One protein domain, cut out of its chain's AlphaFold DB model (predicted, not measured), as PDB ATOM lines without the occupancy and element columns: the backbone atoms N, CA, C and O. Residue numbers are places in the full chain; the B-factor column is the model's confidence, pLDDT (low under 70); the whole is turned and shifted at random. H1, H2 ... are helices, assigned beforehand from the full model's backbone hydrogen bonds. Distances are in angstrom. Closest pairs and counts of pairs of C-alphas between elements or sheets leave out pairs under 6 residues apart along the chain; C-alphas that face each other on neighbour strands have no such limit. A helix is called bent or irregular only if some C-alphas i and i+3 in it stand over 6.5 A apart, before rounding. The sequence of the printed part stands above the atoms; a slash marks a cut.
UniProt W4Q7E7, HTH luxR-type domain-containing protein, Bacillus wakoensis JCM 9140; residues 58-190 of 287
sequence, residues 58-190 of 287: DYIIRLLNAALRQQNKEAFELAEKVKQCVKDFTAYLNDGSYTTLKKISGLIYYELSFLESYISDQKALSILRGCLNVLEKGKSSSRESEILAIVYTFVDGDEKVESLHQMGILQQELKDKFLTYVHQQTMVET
ATOM      1  N   ASP A  58      97.140  70.824 113.749       75.06
ATOM      2  CA  ASP A  58      96.526  71.794 114.670       75.06
ATOM      3  C   ASP A  58      95.359  71.150 115.431       75.06
ATOM      4  O   ASP A  58      95.214  71.337 116.643       75.06
ATOM      5  N   TYR A  59      94.581  70.312 114.740       70.00
ATOM      6  CA  TYR A  59      93.528  69.508 115.349       70.00
ATOM      7  C   TYR A  59      94.089  68.508 116.369       70.00
ATOM      8  O   TYR A  59      93.622  68.463 117.512       70.00
ATOM      9  N   ILE A  60      95.128  67.749 116.003       75.56
ATOM     10  CA  ILE A  60      95.764  66.771 116.899       75.56
ATOM     11  C   ILE A  60      96.340  67.468 118.134       75.56
ATOM     12  O   ILE A  60      96.113  67.026 119.259       75.56
ATOM     13  N   ILE A  61      97.012  68.605 117.963       79.06
ATOM     14  CA  ILE A  61      97.569  69.391 119.068       79.06
ATOM     15  C   ILE A  61      96.459  69.872 120.010       79.06
ATOM     16  O   ILE A  61      96.608  69.787 121.233       79.06
ATOM     17  N   ARG A  62      95.325  70.357 119.487       75.12
ATOM     18  CA  ARG A  62      94.168  70.743 120.315       75.12
ATOM     19  C   ARG A  62      93.594  69.548 121.071       75.12
ATOM     20  O   ARG A  62      93.305  69.674 122.261       75.12
ATOM     21  N   LEU A  63      93.468  68.402 120.406       73.31
ATOM     22  CA  LEU A  63      92.965  67.167 121.004       73.31
ATOM     23  C   LEU A  63      93.866  66.690 122.146       73.31
ATOM     24  O   LEU A  63      93.363  66.392 123.227       73.31
ATOM     25  N   LEU A  64      95.185  66.671 121.942       79.38
ATOM     26  CA  LEU A  64      96.149  66.298 122.976       79.38
ATOM     27  C   LEU A  64      96.066  67.256 124.167       79.38
ATOM     28  O   LEU A  64      95.877  66.820 125.296       79.38
ATOM     29  N   ASN A  65      96.056  68.568 123.934       77.00
ATOM     30  CA  ASN A  65      95.875  69.535 125.020       77.00
ATOM     31  C   ASN A  65      94.563  69.320 125.808       77.00
ATOM     32  O   ASN A  65      94.551  69.439 127.035       77.00
ATOM     33  N   ALA A  66      93.464  68.978 125.129       72.25
ATOM     34  CA  ALA A  66      92.194  68.661 125.783       72.25
ATOM     35  C   ALA A  66      92.247  67.335 126.566       72.25
ATOM     36  O   ALA A  66      91.669  67.241 127.650       72.25
ATOM     37  N   ALA A  67      92.957  66.330 126.050       70.62
ATOM     38  CA  ALA A  67      93.158  65.048 126.715       70.62
ATOM     39  C   ALA A  67      94.008  65.192 127.988       70.62
ATOM     40  O   ALA A  67      93.651  64.614 129.017       70.62
ATOM     41  N   LEU A  68      95.069  66.012 127.955       77.06
ATOM     42  CA  LEU A  68      95.922  66.286 129.118       77.06
ATOM     43  C   LEU A  68      95.092  66.799 130.299       77.06
ATOM     44  O   LEU A  68      95.229  66.306 131.414       77.06
ATOM     45  N   ARG A  69      94.144  67.706 130.028       74.06
ATOM     46  CA  ARG A  69      93.225  68.260 131.034       74.06
ATOM     47  C   ARG A  69      92.405  67.198 131.765       74.06
ATOM     48  O   ARG A  69      92.100  67.379 132.941       74.06
ATOM     49  N   GLN A  70      91.997  66.136 131.070       71.44
ATOM     50  CA  GLN A  70      91.184  65.072 131.664       71.44
ATOM     51  C   GLN A  70      92.027  64.038 132.411       71.44
ATOM     52  O   GLN A  70      91.576  63.517 133.427       71.44
ATOM     53  N   GLN A  71      93.227  63.733 131.913       70.44
ATOM     54  CA  GLN A  71      94.067  62.665 132.462       70.44
ATOM     55  C   GLN A  71      94.963  63.131 133.609       70.44
ATOM     56  O   GLN A  71      95.151  62.396 134.574       70.44
ATOM     57  N   ASN A  72      95.520  64.340 133.514       77.69
ATOM     58  CA  ASN A  72      96.454  64.871 134.494       77.69
ATOM     59  C   ASN A  72      96.260  66.387 134.641       77.69
ATOM     60  O   ASN A  72      96.793  67.191 133.876       77.69
ATOM     61  N   LYS A  73      95.476  66.771 135.655       80.94
ATOM     62  CA  LYS A  73      95.151  68.174 135.933       80.94
ATOM     63  C   LYS A  73      96.394  69.008 136.257       80.94
ATOM     64  O   LYS A  73      96.479  70.143 135.805       80.94
ATOM     65  N   GLU A  74      97.344  68.448 136.999       81.69
ATOM     66  CA  GLU A  74      98.583  69.130 137.385       81.69
ATOM     67  C   GLU A  74      99.468  69.400 136.164       81.69
ATOM     68  O   GLU A  74      99.847  70.543 135.912       81.69
ATOM     69  N   ALA A  75      99.699  68.383 135.328       79.38
ATOM     70  CA  ALA A  75     100.444  68.551 134.080       79.38
ATOM     71  C   ALA A  75      99.750  69.530 133.121       79.38
ATOM     72  O   ALA A  75     100.417  70.296 132.433       79.38
ATOM     73  N   PHE A  76      98.414  69.553 133.092       81.56
ATOM     74  CA  PHE A  76      97.664  70.541 132.317       81.56
ATOM     75  C   PHE A  76      97.862  71.970 132.841       81.56
ATOM     76  O   PHE A  76      98.070  72.886 132.048       81.56
ATOM     77  N   GLU A  77      97.816  72.177 134.158       80.94
ATOM     78  CA  GLU A  77      98.062  73.490 134.765       80.94
ATOM     79  C   GLU A  77      99.485  73.983 134.474       80.94
ATOM     80  O   GLU A  77      99.663  75.139 134.083       80.94
ATOM     81  N   LEU A  78     100.485  73.104 134.578       84.25
ATOM     82  CA  LEU A  78     101.862  73.418 134.197       84.25
ATOM     83  C   LEU A  78     101.979  73.719 132.693       84.25
ATOM     84  O   LEU A  78     102.576  74.726 132.318       84.25
ATOM     85  N   ALA A  79     101.334  72.935 131.823       84.56
ATOM     86  CA  ALA A  79     101.310  73.179 130.380       84.56
ATOM     87  C   ALA A  79     100.715  74.543 130.013       84.56
ATOM     88  O   ALA A  79     101.241  75.231 129.136       84.56
ATOM     89  N   GLU A  80      99.645  74.965 130.686       82.94
ATOM     90  CA  GLU A  80      99.056  76.290 130.482       82.94
ATOM     91  C   GLU A  80      99.984  77.409 130.974       82.94
ATOM     92  O   GLU A  80     100.150  78.412 130.273       82.94
ATOM     93  N   LYS A  81     100.660  77.227 132.117       84.06
ATOM     94  CA  LYS A  81     101.691  78.169 132.587       84.06
ATOM     95  C   LYS A  81     102.846  78.290 131.593       84.06
ATOM     96  O   LYS A  81     103.230  79.406 131.243       84.06
ATOM     97  N   VAL A  82     103.356  77.169 131.078       87.88
ATOM     98  CA  VAL A  82     104.413  77.145 130.055       87.88
ATOM     99  C   VAL A  82     103.956  77.887 128.800       87.88
ATOM    100  O   VAL A  82     104.664  78.782 128.339       87.88
ATOM    101  N   LYS A  83     102.759  77.598 128.268       86.81
ATOM    102  CA  LYS A  83     102.211  78.311 127.098       86.81
ATOM    103  C   LYS A  83     102.137  79.816 127.325       86.81
ATOM    104  O   LYS A  83     102.510  80.593 126.442       86.81
ATOM    105  N   GLN A  84     101.650  80.228 128.493       82.62
ATOM    106  CA  GLN A  84     101.494  81.636 128.829       82.62
ATOM    107  C   GLN A  84     102.857  82.329 128.964       82.62
ATOM    108  O   GLN A  84     103.069  83.370 128.347       82.62
ATOM    109  N   CYS A  85     103.818  81.719 129.660       84.38
ATOM    110  CA  CYS A  85     105.163  82.271 129.801       84.38
ATOM    111  C   CYS A  85     105.921  82.311 128.462       84.38
ATOM    112  O   CYS A  85     106.575  83.306 128.159       84.38
ATOM    113  N   VAL A  86     105.786  81.286 127.608       88.31
ATOM    114  CA  VAL A  86     106.312  81.311 126.231       88.31
ATOM    115  C   VAL A  86     105.703  82.477 125.461       88.31
ATOM    116  O   VAL A  86     106.418  83.212 124.781       88.31
ATOM    117  N   LYS A  87     104.386  82.679 125.549       84.81
ATOM    118  CA  LYS A  87     103.701  83.770 124.852       84.81
ATOM    119  C   LYS A  87     104.204  85.143 125.298       84.81
ATOM    120  O   LYS A  87     104.446  85.985 124.435       84.81
ATOM    121  N   ASP A  88     104.373  85.347 126.598       83.31
ATOM    122  CA  ASP A  88     104.789  86.627 127.169       83.31
ATOM    123  C   ASP A  88     106.274  86.906 126.911       83.31
ATOM    124  O   ASP A  88     106.630  87.992 126.453       83.31
ATOM    125  N   PHE A  89     107.140  85.907 127.086       86.31
ATOM    126  CA  PHE A  89     108.564  86.058 126.802       86.31
ATOM    127  C   PHE A  89     108.842  86.255 125.304       86.31
ATOM    128  O   PHE A  89     109.633  87.112 124.921       86.31
ATOM    129  N   THR A  90     108.152  85.526 124.422       84.44
ATOM    130  CA  THR A  90     108.296  85.737 122.969       84.44
ATOM    131  C   THR A  90     107.785  87.106 122.521       84.44
ATOM    132  O   THR A  90     108.343  87.679 121.588       84.44
ATOM    133  N   ALA A  91     106.772  87.664 123.196       82.44
ATOM    134  CA  ALA A  91     106.350  89.046 122.984       82.44
ATOM    135  C   ALA A  91     107.417  90.046 123.459       82.44
ATOM    136  O   ALA A  91     107.713  90.991 122.737       82.44
ATOM    137  N   TYR A  92     108.049  89.803 124.612       82.81
ATOM    138  CA  TYR A  92     109.178  90.607 125.102       82.81
ATOM    139  C   TYR A  92     110.363  90.621 124.124       82.81
ATOM    140  O   TYR A  92     111.000  91.654 123.926       82.81
ATOM    141  N   LEU A  93     110.631  89.498 123.453       81.50
ATOM    142  CA  LEU A  93     111.676  89.413 122.431       81.50
ATOM    143  C   LEU A  93     111.352  90.198 121.141       81.50
ATOM    144  O   LEU A  93     112.243  90.329 120.304       81.50
ATOM    145  N   ASN A  94     110.127  90.729 120.977       71.38
ATOM    146  CA  ASN A  94     109.652  91.468 119.793       71.38
ATOM    147  C   ASN A  94     109.880  90.739 118.458       71.38
ATOM    148  O   ASN A  94     110.070  91.357 117.411       71.38
ATOM    149  N   ASP A  95     109.848  89.413 118.484       64.31
ATOM    150  CA  ASP A  95     110.151  88.588 117.324       64.31
ATOM    151  C   ASP A  95     108.926  87.723 116.995       64.31
ATOM    152  O   ASP A  95     108.458  86.893 117.777       64.31
ATOM    153  N   GLY A  96     108.325  88.003 115.836       58.31
ATOM    154  CA  GLY A  96     107.089  87.373 115.365       58.31
ATOM    155  C   GLY A  96     107.252  85.907 114.948       58.31
ATOM    156  O   GLY A  96     106.268  85.273 114.566       58.31
ATOM    157  N   SER A  97     108.463  85.355 115.031       64.38
ATOM    158  CA  SER A  97     108.823  84.042 114.481       64.38
ATOM    159  C   SER A  97     108.390  82.844 115.340       64.38
ATOM    160  O   SER A  97     108.551  81.696 114.926       64.38
ATOM    161  N   TYR A  98     107.807  83.074 116.522       75.06
ATOM    162  CA  TYR A  98     107.531  82.022 117.515       75.06
ATOM    163  C   TYR A  98     106.097  81.465 117.499       75.06
ATOM    164  O   TYR A  98     105.612  80.945 118.506       75.06
ATOM    165  N   THR A  99     105.385  81.556 116.374       73.81
ATOM    166  CA  THR A  99     104.016  81.018 116.244       73.81
ATOM    167  C   THR A  99     103.965  79.507 116.472       73.81
ATOM    168  O   THR A  99     103.115  79.042 117.228       73.81
ATOM    169  N   THR A 100     104.916  78.747 115.916       82.38
ATOM    170  CA  THR A 100     105.056  77.298 116.151       82.38
ATOM    171  C   THR A 100     105.274  76.992 117.636       82.38
ATOM    172  O   THR A 100     104.641  76.093 118.181       82.38
ATOM    173  N   LEU A 101     106.092  77.790 118.327       84.62
ATOM    174  CA  LEU A 101     106.410  77.596 119.744       84.62
ATOM    175  C   LEU A 101     105.171  77.727 120.642       84.62
ATOM    176  O   LEU A 101     104.945  76.917 121.543       84.62
ATOM    177  N   LYS A 102     104.320  78.719 120.352       78.12
ATOM    178  CA  LYS A 102     103.048  78.929 121.061       78.12
ATOM    179  C   LYS A 102     102.097  77.741 120.902       78.12
ATOM    180  O   LYS A 102     101.373  77.434 121.841       78.12
ATOM    181  N   LYS A 103     102.121  77.061 119.751       81.06
ATOM    182  CA  LYS A 103     101.287  75.877 119.493       81.06
ATOM    183  C   LYS A 103     101.765  74.646 120.266       81.06
ATOM    184  O   LYS A 103     100.957  73.951 120.872       81.06
ATOM    185  N   ILE A 104     103.071  74.389 120.251       86.31
ATOM    186  CA  ILE A 104     103.635  73.100 120.685       86.31
ATOM    187  C   ILE A 104     104.085  73.077 122.146       86.31
ATOM    188  O   ILE A 104     104.321  72.007 122.689       86.31
ATOM    189  N   SER A 105     104.215  74.235 122.794       84.81
ATOM    190  CA  SER A 105     104.765  74.345 124.154       84.81
ATOM    191  C   SER A 105     104.006  73.533 125.214       84.81
ATOM    192  O   SER A 105     104.617  73.054 126.160       84.81
ATOM    193  N   GLY A 106     102.701  73.297 125.027       82.69
ATOM    194  CA  GLY A 106     101.914  72.416 125.902       82.69
ATOM    195  C   GLY A 106     102.137  70.918 125.692       82.69
ATOM    196  O   GLY A 106     101.674  70.116 126.494       82.69
ATOM    197  N   LEU A 107     102.829  70.529 124.620       85.38
ATOM    198  CA  LEU A 107     103.060  69.129 124.267       85.38
ATOM    199  C   LEU A 107     104.295  68.544 124.954       85.38
ATOM    200  O   LEU A 107     104.521  67.347 124.852       85.38
ATOM    201  N   ILE A 108     105.074  69.360 125.669       86.19
ATOM    202  CA  ILE A 108     106.282  68.918 126.384       86.19
ATOM    203  C   ILE A 108     106.004  67.840 127.446       86.19
ATOM    204  O   ILE A 108     106.901  67.091 127.805       86.19
ATOM    205  N   TYR A 109     104.753  67.724 127.902       85.44
ATOM    206  CA  TYR A 109     104.292  66.708 128.859       85.44
ATOM    207  C   TYR A 109     103.931  65.364 128.207       85.44
ATOM    208  O   TYR A 109     103.451  64.459 128.887       85.44
ATOM    209  N   TYR A 110     104.125  65.231 126.894       85.19
ATOM    210  CA  TYR A 110     103.952  63.984 126.160       85.19
ATOM    211  C   TYR A 110     105.303  63.393 125.772       85.19
ATOM    212  O   TYR A 110     106.248  64.107 125.442       85.19
ATOM    213  N   GLU A 111     105.356  62.064 125.725       83.44
ATOM    214  CA  GLU A 111     106.495  61.332 125.179       83.44
ATOM    215  C   GLU A 111     106.742  61.702 123.709       83.44
ATOM    216  O   GLU A 111     105.822  61.687 122.885       83.44
ATOM    217  N   LEU A 112     107.996  61.995 123.351       85.56
ATOM    218  CA  LEU A 112     108.335  62.447 121.996       85.56
ATOM    219  C   LEU A 112     108.020  61.382 120.935       85.56
ATOM    220  O   LEU A 112     107.491  61.714 119.879       85.56
ATOM    221  N   SER A 113     108.293  60.108 121.228       80.62
ATOM    222  CA  SER A 113     108.018  58.981 120.320       80.62
ATOM    223  C   SER A 113     106.526  58.835 120.004       80.62
ATOM    224  O   SER A 113     106.144  58.472 118.889       80.62
ATOM    225  N   PHE A 114     105.672  59.163 120.975       85.50
ATOM    226  CA  PHE A 114     104.235  59.232 120.771       85.50
ATOM    227  C   PHE A 114     103.895  60.383 119.819       85.50
ATOM    228  O   PHE A 114     103.225  60.155 118.818       85.50
ATOM    229  N   LEU A 115     104.406  61.592 120.065       83.81
ATOM    230  CA  LEU A 115     104.136  62.756 119.212       83.81
ATOM    231  C   LEU A 115     104.609  62.563 117.764       83.81
ATOM    232  O   LEU A 115     103.888  62.932 116.841       83.81
ATOM    233  N   GLU A 116     105.767  61.934 117.557       85.88
ATOM    234  CA  GLU A 116     106.314  61.600 116.230       85.88
ATOM    235  C   GLU A 116     105.393  60.687 115.404       85.88
ATOM    236  O   GLU A 116     105.482  60.674 114.179       85.88
ATOM    237  N   SER A 117     104.498  59.942 116.058       78.38
ATOM    238  CA  SER A 117     103.545  59.052 115.386       78.38
ATOM    239  C   SER A 117     102.288  59.774 114.879       78.38
ATOM    240  O   SER A 117     101.553  59.200 114.078       78.38
ATOM    241  N   TYR A 118     102.020  61.000 115.348       78.31
ATOM    242  CA  TYR A 118     100.762  61.714 115.078       78.31
ATOM    243  C   TYR A 118     100.945  63.130 114.521       78.31
ATOM    244  O   TYR A 118     100.048  63.612 113.841       78.31
ATOM    245  N   ILE A 119     102.061  63.803 114.799       83.19
ATOM    246  CA  ILE A 119     102.336  65.160 114.310       83.19
ATOM    247  C   ILE A 119     103.213  65.072 113.063       83.19
ATOM    248  O   ILE A 119     104.288  64.478 113.094       83.19
ATOM    249  N   SER A 120     102.774  65.692 111.971       85.00
ATOM    250  CA  SER A 120     103.496  65.701 110.693       85.00
ATOM    251  C   SER A 120     104.527  66.835 110.601       85.00
ATOM    252  O   SER A 120     105.547  66.690 109.917       85.00
ATOM    253  N   ASP A 121     104.294  67.947 111.304       86.62
ATOM    254  CA  ASP A 121     105.120  69.152 111.335       86.62
ATOM    255  C   ASP A 121     106.517  68.839 111.889       86.62
ATOM    256  O   ASP A 121     106.783  68.786 113.096       86.62
ATOM    257  N   GLN A 122     107.457  68.675 110.960       87.56
ATOM    258  CA  GLN A 122     108.856  68.405 111.270       87.56
ATOM    259  C   GLN A 122     109.514  69.553 112.036       87.56
ATOM    260  O   GLN A 122     110.416  69.306 112.839       87.56
ATOM    261  N   LYS A 123     109.066  70.802 111.841       88.56
ATOM    262  CA  LYS A 123     109.580  71.942 112.601       88.56
ATOM    263  C   LYS A 123     109.136  71.827 114.057       88.56
ATOM    264  O   LYS A 123     109.992  71.909 114.938       88.56
ATOM    265  N   ALA A 124     107.855  71.564 114.313       88.25
ATOM    266  CA  ALA A 124     107.329  71.314 115.657       88.25
ATOM    267  C   ALA A 124     108.102  70.203 116.386       88.25
ATOM    268  O   ALA A 124     108.622  70.419 117.484       88.25
ATOM    269  N   LEU A 125     108.252  69.043 115.740       89.62
ATOM    270  CA  LEU A 125     108.982  67.907 116.305       89.62
ATOM    271  C   LEU A 125     110.464  68.223 116.541       89.62
ATOM    272  O   LEU A 125     111.022  67.833 117.567       89.62
ATOM    273  N   SER A 126     111.112  68.956 115.629       90.50
ATOM    274  CA  SER A 126     112.520  69.337 115.791       90.50
ATOM    275  C   SER A 126     112.746  70.246 117.005       90.50
ATOM    276  O   SER A 126     113.737  70.064 117.711       90.50
ATOM    277  N   ILE A 127     111.810  71.161 117.289       90.81
ATOM    278  CA  ILE A 127     111.868  72.052 118.455       90.81
ATOM    279  C   ILE A 127     111.672  71.259 119.752       90.81
ATOM    280  O   ILE A 127     112.439  71.436 120.695       90.81
ATOM    281  N   LEU A 128     110.684  70.355 119.808       90.75
ATOM    282  CA  LEU A 128     110.448  69.521 120.995       90.75
ATOM    283  C   LEU A 128     111.642  68.604 121.285       90.75
ATOM    284  O   LEU A 128     112.123  68.543 122.415       90.75
ATOM    285  N   ARG A 129     112.189  67.959 120.247       90.69
ATOM    286  CA  ARG A 129     113.402  67.139 120.362       90.69
ATOM    287  C   ARG A 129     114.605  67.964 120.819       90.69
ATOM    288  O   ARG A 129     115.388  67.510 121.651       90.69
ATOM    289  N   GLY A 130     114.761  69.169 120.276       88.69
ATOM    290  CA  GLY A 130     115.804  70.100 120.689       88.69
ATOM    291  C   GLY A 130     115.668  70.500 122.156       88.69
ATOM    292  O   GLY A 130     116.660  70.496 122.878       88.69
ATOM    293  N   CYS A 131     114.447  70.778 122.615       89.50
ATOM    294  CA  CYS A 131     114.155  71.102 124.009       89.50
ATOM    295  C   CYS A 131     114.569  69.958 124.945       89.50
ATOM    296  O   CYS A 131     115.316  70.187 125.893       89.50
ATOM    297  N   LEU A 132     114.171  68.717 124.646       86.62
ATOM    298  CA  LEU A 132     114.557  67.548 125.445       86.62
ATOM    299  C   LEU A 132     116.080  67.348 125.479       86.62
ATOM    300  O   LEU A 132     116.651  67.122 126.540       86.62
ATOM    301  N   ASN A 133     116.773  67.527 124.348       86.31
ATOM    302  CA  ASN A 133     118.239  67.471 124.317       86.31
ATOM    303  C   ASN A 133     118.902  68.560 125.177       86.31
ATOM    304  O   ASN A 133     119.952  68.310 125.774       86.31
ATOM    305  N   VAL A 134     118.319  69.761 125.236       86.31
ATOM    306  CA  VAL A 134     118.794  70.837 126.116       86.31
ATOM    307  C   VAL A 134     118.614  70.440 127.584       86.31
ATOM    308  O   VAL A 134     119.556  70.594 128.357       86.31
ATOM    309  N   LEU A 135     117.455  69.883 127.950       83.44
ATOM    310  CA  LEU A 135     117.148  69.454 129.319       83.44
ATOM    311  C   LEU A 135     118.026  68.277 129.781       83.44
ATOM    312  O   LEU A 135     118.536  68.297 130.895       83.44
ATOM    313  N   GLU A 136     118.257  67.279 128.924       83.12
ATOM    314  CA  GLU A 136     119.031  66.080 129.277       83.12
ATOM    315  C   GLU A 136     120.551  66.278 129.197       83.12
ATOM    316  O   GLU A 136     121.304  65.747 130.012       83.12
ATOM    317  N   LYS A 137     121.027  66.962 128.149       78.12
ATOM    318  CA  LYS A 137     122.449  66.958 127.748       78.12
ATOM    319  C   LYS A 137     123.078  68.345 127.754       78.12
ATOM    320  O   LYS A 137     124.276  68.448 127.490       78.12
ATOM    321  N   GLY A 138     122.299  69.404 127.993       71.88
ATOM    322  CA  GLY A 138     122.793  70.782 128.000       71.88
ATOM    323  C   GLY A 138     123.408  71.220 126.670       71.88
ATOM    324  O   GLY A 138     124.353  72.004 126.672       71.88
ATOM    325  N   LYS A 139     122.945  70.660 125.543       72.19
ATOM    326  CA  LYS A 139     123.449  70.981 124.201       72.19
ATOM    327  C   LYS A 139     122.475  71.888 123.454       72.19
ATOM    328  O   LYS A 139     121.327  71.512 123.221       72.19
ATOM    329  N   SER A 140     122.978  73.043 123.022       67.19
ATOM    330  CA  SER A 140     122.285  73.983 122.132       67.19
ATOM    331  C   SER A 140     121.748  73.273 120.882       67.19
ATOM    332  O   SER A 140     122.502  72.592 120.185       67.19
ATOM    333  N   SER A 141     120.455  73.454 120.596       71.25
ATOM    334  CA  SER A 141     119.758  72.823 119.463       71.25
ATOM    335  C   SER A 141     119.171  73.862 118.501       71.25
ATOM    336  O   SER A 141     119.527  73.892 117.327       71.25
ATOM    337  N   SER A 142     118.311  74.751 118.994       86.81
ATOM    338  CA  SER A 142     117.811  75.921 118.264       86.81
ATOM    339  C   SER A 142     117.375  76.987 119.263       86.81
ATOM    340  O   SER A 142     117.095  76.665 120.420       86.81
ATOM    341  N   ARG A 143     117.246  78.240 118.815       87.25
ATOM    342  CA  ARG A 143     116.768  79.331 119.672       87.25
ATOM    343  C   ARG A 143     115.381  79.026 120.247       87.25
ATOM    344  O   ARG A 143     115.166  79.220 121.433       87.25
ATOM    345  N   GLU A 144     114.459  78.490 119.450       89.06
ATOM    346  CA  GLU A 144     113.119  78.099 119.910       89.06
ATOM    347  C   GLU A 144     113.157  76.960 120.933       89.06
ATOM    348  O   GLU A 144     112.423  76.989 121.918       89.06
ATOM    349  N   SER A 145     114.036  75.981 120.719       90.12
ATOM    350  CA  SER A 145     114.228  74.854 121.636       90.12
ATOM    351  C   SER A 145     114.766  75.319 122.988       90.12
ATOM    352  O   SER A 145     114.298  74.871 124.030       90.12
ATOM    353  N   GLU A 146     115.730  76.242 122.971       88.69
ATOM    354  CA  GLU A 146     116.297  76.842 124.179       88.69
ATOM    355  C   GLU A 146     115.272  77.706 124.915       88.69
ATOM    356  O   GLU A 146     115.164  77.598 126.132       88.69
ATOM    357  N   ILE A 147     114.471  78.505 124.194       89.62
ATOM    358  CA  ILE A 147     113.370  79.272 124.797       89.62
ATOM    359  C   ILE A 147     112.415  78.327 125.531       89.62
ATOM    360  O   ILE A 147     112.083  78.577 126.690       89.62
ATOM    361  N   LEU A 148     111.976  77.248 124.875       91.00
ATOM    362  CA  LEU A 148     111.055  76.295 125.491       91.00
ATOM    363  C   LEU A 148     111.675  75.618 126.716       91.00
ATOM    364  O   LEU A 148     111.008  75.523 127.740       91.00
ATOM    365  N   ALA A 149     112.945  75.212 126.641       89.88
ATOM    366  CA  ALA A 149     113.642  74.566 127.749       89.88
ATOM    367  C   ALA A 149     113.812  75.499 128.957       89.88
ATOM    368  O   ALA A 149     113.596  75.077 130.092       89.88
ATOM    369  N   ILE A 150     114.163  76.767 128.723       89.44
ATOM    370  CA  ILE A 150     114.286  77.781 129.776       89.44
ATOM    371  C   ILE A 150     112.929  78.004 130.451       89.44
ATOM    372  O   ILE A 150     112.834  77.945 131.675       89.44
ATOM    373  N   VAL A 151     111.873  78.219 129.659       90.00
ATOM    374  CA  VAL A 151     110.526  78.453 130.196       90.00
ATOM    375  C   VAL A 151     110.017  77.230 130.956       90.00
ATOM    376  O   VAL A 151     109.486  77.382 132.051       90.00
ATOM    377  N   TYR A 152     110.199  76.028 130.406       89.38
ATOM    378  CA  TYR A 152     109.819  74.786 131.073       89.38
ATOM    379  C   TYR A 152     110.532  74.639 132.418       89.38
ATOM    380  O   TYR A 152     109.867  74.472 133.429       89.38
ATOM    381  N   THR A 153     111.859  74.794 132.449       87.06
ATOM    382  CA  THR A 153     112.658  74.659 133.682       87.06
ATOM    383  C   THR A 153     112.252  75.684 134.740       87.06
ATOM    384  O   THR A 153     112.226  75.384 135.930       87.06
ATOM    385  N   PHE A 154     111.920  76.904 134.316       86.38
ATOM    386  CA  PHE A 154     111.419  77.938 135.212       86.38
ATOM    387  C   PHE A 154     110.053  77.570 135.805       86.38
ATOM    388  O   PHE A 154     109.882  77.646 137.016       86.38
ATOM    389  N   VAL A 155     109.094  77.155 134.972       84.81
ATOM    390  CA  VAL A 155     107.732  76.814 135.414       84.81
ATOM    391  C   VAL A 155     107.707  75.542 136.263       84.81
ATOM    392  O   VAL A 155     107.017  75.512 137.278       84.81
ATOM    393  N   ASP A 156     108.460  74.517 135.865       84.06
ATOM    394  CA  ASP A 156     108.618  73.256 136.601       84.06
ATOM    395  C   ASP A 156     109.303  73.483 137.958       84.06
ATOM    396  O   ASP A 156     108.923  72.906 138.970       84.06
ATOM    397  N   GLY A 157     110.256  74.415 138.007       78.00
ATOM    398  CA  GLY A 157     110.931  74.846 139.226       78.00
ATOM    399  C   GLY A 157     110.161  75.873 140.065       78.00
ATOM    400  O   GLY A 157     110.807  76.709 140.699       78.00
ATOM    401  N   ASP A 158     108.825  75.851 140.048       75.00
ATOM    402  CA  ASP A 158     107.939  76.770 140.784       75.00
ATOM    403  C   ASP A 158     108.195  78.264 140.518       75.00
ATOM    404  O   ASP A 158     108.100  79.093 141.425       75.00
ATOM    405  N   GLU A 159     108.540  78.627 139.282       79.06
ATOM    406  CA  GLU A 159     108.804  80.018 138.878       79.06
ATOM    407  C   GLU A 159     109.979  80.654 139.656       79.06
ATOM    408  O   GLU A 159     110.043  81.868 139.861       79.06
ATOM    409  N   LYS A 160     110.949  79.829 140.078       70.94
ATOM    410  CA  LYS A 160     112.176  80.264 140.762       70.94
ATOM    411  C   LYS A 160     113.342  80.404 139.793       70.94
ATOM    412  O   LYS A 160     113.607  79.532 138.964       70.94
ATOM    413  N   VAL A 161     114.094  81.495 139.929       75.88
ATOM    414  CA  VAL A 161     115.269  81.779 139.086       75.88
ATOM    415  C   VAL A 161     116.420  80.816 139.399       75.88
ATOM    416  O   VAL A 161     117.205  80.457 138.519       75.88
ATOM    417  N   GLU A 162     116.499  80.336 140.639       73.44
ATOM    418  CA  GLU A 162     117.468  79.349 141.113       73.44
ATOM    419  C   GLU A 162     117.443  78.074 140.257       73.44
ATOM    420  O   GLU A 162     118.500  77.534 139.925       73.44
ATOM    421  N   SER A 163     116.258  77.665 139.800       73.38
ATOM    422  CA  SER A 163     116.029  76.481 138.963       73.38
ATOM    423  C   SER A 163     116.778  76.546 137.623       73.38
ATOM    424  O   SER A 163     117.207  75.526 137.089       73.38
ATOM    425  N   LEU A 164     117.056  77.751 137.109       73.81
ATOM    426  CA  LEU A 164     117.787  77.957 135.853       73.81
ATOM    427  C   LEU A 164     119.308  77.791 135.989       73.81
ATOM    428  O   LEU A 164     120.018  77.726 134.980       73.81
ATOM    429  N   HIS A 165     119.852  77.738 137.208       68.12
ATOM    430  CA  HIS A 165     121.297  77.597 137.428       68.12
ATOM    431  C   HIS A 165     121.799  76.185 137.116       68.12
ATOM    432  O   HIS A 165     122.973  76.015 136.801       68.12
ATOM    433  N   GLN A 166     120.906  75.194 137.157       63.38
ATOM    434  CA  GLN A 166     121.225  73.784 136.929       63.38
ATOM    435  C   GLN A 166     121.217  73.393 135.442       63.38
ATOM    436  O   GLN A 166     121.618  72.284 135.094       63.38
ATOM    437  N   MET A 167     120.797  74.297 134.549       64.88
ATOM    438  CA  MET A 167     120.831  74.058 133.106       64.88
ATOM    439  C   MET A 167     122.268  74.134 132.568       64.88
ATOM    440  O   MET A 167     123.027  75.030 132.942       64.88
ATOM    441  N   GLY A 168     122.618  73.212 131.661       58.75
ATOM    442  CA  GLY A 168     123.916  73.166 130.971       58.75
ATOM    443  C   GLY A 168     124.178  74.355 130.029       58.75
ATOM    444  O   GLY A 168     123.559  75.409 130.145       58.75
ATOM    445  N   ILE A 169     125.123  74.210 129.094       56.41
ATOM    446  CA  ILE A 169     125.573  75.306 128.216       56.41
ATOM    447  C   ILE A 169     124.423  75.768 127.301       56.41
ATOM    448  O   ILE A 169     124.102  75.125 126.302       56.41
ATOM    449  N   LEU A 170     123.829  76.911 127.641       63.41
ATOM    450  CA  LEU A 170     122.829  77.631 126.851       63.41
ATOM    451  C   LEU A 170     123.470  78.829 126.145       63.41
ATOM    452  O   LEU A 170     124.563  79.266 126.522       63.41
ATOM    453  N   GLN A 171     122.780  79.411 125.161       66.38
ATOM    454  CA  GLN A 171     123.142  80.743 124.686       66.38
ATOM    455  C   GLN A 171     123.011  81.729 125.843       66.38
ATOM    456  O   GLN A 171     121.906  82.059 126.282       66.38
ATOM    457  N   GLN A 172     124.152  82.216 126.324       71.12
ATOM    458  CA  GLN A 172     124.175  83.061 127.511       71.12
ATOM    459  C   GLN A 172     123.391  84.360 127.316       71.12
ATOM    460  O   GLN A 172     122.658  84.768 128.206       71.12
ATOM    461  N   GLU A 173     123.388  84.897 126.095       79.94
ATOM    462  CA  GLU A 173     122.547  86.033 125.712       79.94
ATOM    463  C   GLU A 173     121.044  85.776 125.934       79.94
ATOM    464  O   GLU A 173     120.318  86.658 126.394       79.94
ATOM    465  N   LEU A 174     120.548  84.583 125.597       83.19
ATOM    466  CA  LEU A 174     119.128  84.257 125.727       83.19
ATOM    467  C   LEU A 174     118.747  84.038 127.191       83.19
ATOM    468  O   LEU A 174     117.690  84.500 127.620       83.19
ATOM    469  N   LYS A 175     119.629  83.385 127.955       82.44
ATOM    470  CA  LYS A 175     119.474  83.221 129.400       82.44
ATOM    471  C   LYS A 175     119.437  84.581 130.092       82.44
ATOM    472  O   LYS A 175     118.498  84.837 130.834       82.44
ATOM    473  N   ASP A 176     120.357  85.487 129.767       80.69
ATOM    474  CA  ASP A 176     120.397  86.846 130.317       80.69
ATOM    475  C   ASP A 176     119.148  87.656 129.942       80.69
ATOM    476  O   ASP A 176     118.586  88.372 130.773       80.69
ATOM    477  N   LYS A 177     118.645  87.507 128.708       84.81
ATOM    478  CA  LYS A 177     117.375  88.114 128.278       84.81
ATOM    479  C   LYS A 177     116.178  87.551 129.031       84.81
ATOM    480  O   LYS A 177     115.293  88.324 129.386       84.81
ATOM    481  N   PHE A 178     116.140  86.242 129.273       85.69
ATOM    482  CA  PHE A 178     115.074  85.617 130.052       85.69
ATOM    483  C   PHE A 178     115.141  86.029 131.516       85.69
ATOM    484  O   PHE A 178     114.122  86.399 132.078       85.69
ATOM    485  N   LEU A 179     116.333  86.059 132.112       83.75
ATOM    486  CA  LEU A 179     116.547  86.583 133.456       83.75
ATOM    487  C   LEU A 179     116.124  88.042 133.538       83.75
ATOM    488  O   LEU A 179     115.442  88.402 134.476       83.75
ATOM    489  N   THR A 180     116.443  88.871 132.544       79.50
ATOM    490  CA  THR A 180     115.972  90.261 132.490       79.50
ATOM    491  C   THR A 180     114.452  90.336 132.367       79.50
ATOM    492  O   THR A 180     113.841  91.171 133.014       79.50
ATOM    493  N   TYR A 181     113.823  89.468 131.573       85.25
ATOM    494  CA  TYR A 181     112.366  89.381 131.457       85.25
ATOM    495  C   TYR A 181     111.710  88.961 132.777       85.25
ATOM    496  O   TYR A 181     110.784  89.630 133.233       85.25
ATOM    497  N   VAL A 182     112.212  87.892 133.404       80.31
ATOM    498  CA  VAL A 182     111.748  87.420 134.709       80.31
ATOM    499  C   VAL A 182     111.992  88.521 135.711       80.31
ATOM    500  O   VAL A 182     111.037  88.980 136.290       80.31
ATOM    501  N   HIS A 183     113.196  89.074 135.817       71.31
ATOM    502  CA  HIS A 183     113.463  90.240 136.642       71.31
ATOM    503  C   HIS A 183     112.611  91.442 136.273       71.31
ATOM    504  O   HIS A 183     112.336  92.191 137.167       71.31
ATOM    505  N   GLN A 184     112.130  91.691 135.062       66.06
ATOM    506  CA  GLN A 184     111.188  92.794 134.834       66.06
ATOM    507  C   GLN A 184     109.795  92.448 135.360       66.06
ATOM    508  O   GLN A 184     109.145  93.299 135.958       66.06
ATOM    509  N   GLN A 185     109.361  91.197 135.228       62.84
ATOM    510  CA  GLN A 185     108.124  90.707 135.845       62.84
ATOM    511  C   GLN A 185     108.229  90.696 137.384       62.84
ATOM    512  O   GLN A 185     107.323  91.148 138.078       62.84
ATOM    513  N   THR A 186     109.379  90.272 137.907       44.06
ATOM    514  CA  THR A 186     109.722  90.113 139.316       44.06
ATOM    515  C   THR A 186     110.206  91.417 139.936       44.06
ATOM    516  O   THR A 186     109.972  91.590 141.107       44.06
ATOM    517  N   MET A 187     110.816  92.373 139.226       31.39
ATOM    518  CA  MET A 187     111.176  93.732 139.691       31.39
ATOM    519  C   MET A 187     109.949  94.631 139.688       31.39
ATOM    520  O   MET A 187     109.854  95.501 140.544       31.39
ATOM    521  N   VAL A 188     108.960  94.375 138.829       39.72
ATOM    522  CA  VAL A 188     107.610  94.913 139.041       39.72
ATOM    523  C   VAL A 188     106.990  94.346 140.335       39.72
ATOM    524  O   VAL A 188     106.207  95.041 140.981       39.72
ATOM    525  N   GLU A 189     107.393  93.149 140.785       33.47
ATOM    526  CA  GLU A 189     107.004  92.573 142.088       33.47
ATOM    527  C   GLU A 189     107.986  92.873 143.264       33.47
ATOM    528  O   GLU A 189     107.538  92.900 144.405       33.47
ATOM    529  N   THR A 190     109.274  93.185 143.023       27.80
ATOM    530  CA  THR A 190     110.385  93.197 144.015       27.80
ATOM    531  C   THR A 190     111.020  94.576 144.209       27.80
ATOM    532  O   THR A 190     111.495  94.858 145.302       27.80
TER     533      THR A 190
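This is residues 58 to 190 of the 287 residues of the protein "HTH luxR-type domain-containing protein" of Bacillus wakoensis JCM 9140 (UniProt W4Q7E7). H2, the longest helix, and H5 pack on H6, which lies in the core; H3 and H1 join H2 in a small up-and-down bundle, each helix running against the one before. H8 is at the end away from H1, and its residues 184 to 190 stick out. The 133 printed residues hold eight named helices, H1 to H8 in order, and no named strand: all helix. The whole is compact, with a radius of gyration of the C-alphas of 14.3 A and spans of 41 by 28 by 28 A.

Start at H2, residues 73 to 92, which forms a helical hairpin with H3, residues 99 to 109, at a shallow tilt of 27 degrees; their closest C-alphas, of Ala 79 and Gly 106, are 4.6 A apart. H1, residues 58 to 71, forms another with H2, closest at C-alphas 69 and 76, 5.2 A. With residues 78 to 86 alone H2 touches the hub H6, residues 143 to 156, closest at C-alphas 82 and 152, 6.0 A. H5, residues 122 to 137, touches H6 at a steep tilt of 56 degrees, closest at C-alphas 131 and 145, 4.4 A. H4, residues 112 to 116, touches H5, and H7, residues 161 to 166, touches H6; the closest C-alphas are 116 and 125, 6.8 A, and 154 and 163, 6.1 A. H8, residues 172 to 190, only just touches H2, with 3 pairs of C-alphas within 8 A, closest at 89 and 181, 6.9 A. Every O i to N i+4 pair is within hydrogen-bond range in H2, H4, H5, H6 and H8, against 9 of 10 in H1, 3 of 7 in H3 with 4 of 8 i+3 pairs, and 0 of 2 in H7 with 2 of 3.

Find C-alpha 58 at (96.526, 71.794, 114.670), where H1 begins; C-alpha 190, ending H8, is at (110.385, 93.197, 144.015). H2 runs 28.6 A, H8 23.8 A and H5 21.4 A. H3 is irregular, with C-alphas 103 and 106 7.3 A apart.

The two farthest C-alphas, of Ser 117 and Thr 190, are 45.1 A apart. The printed part has no cut and no long link. Look for pLDDT under 70 at residues 95 to 97, 140, 165 to 171 and 184 to 190.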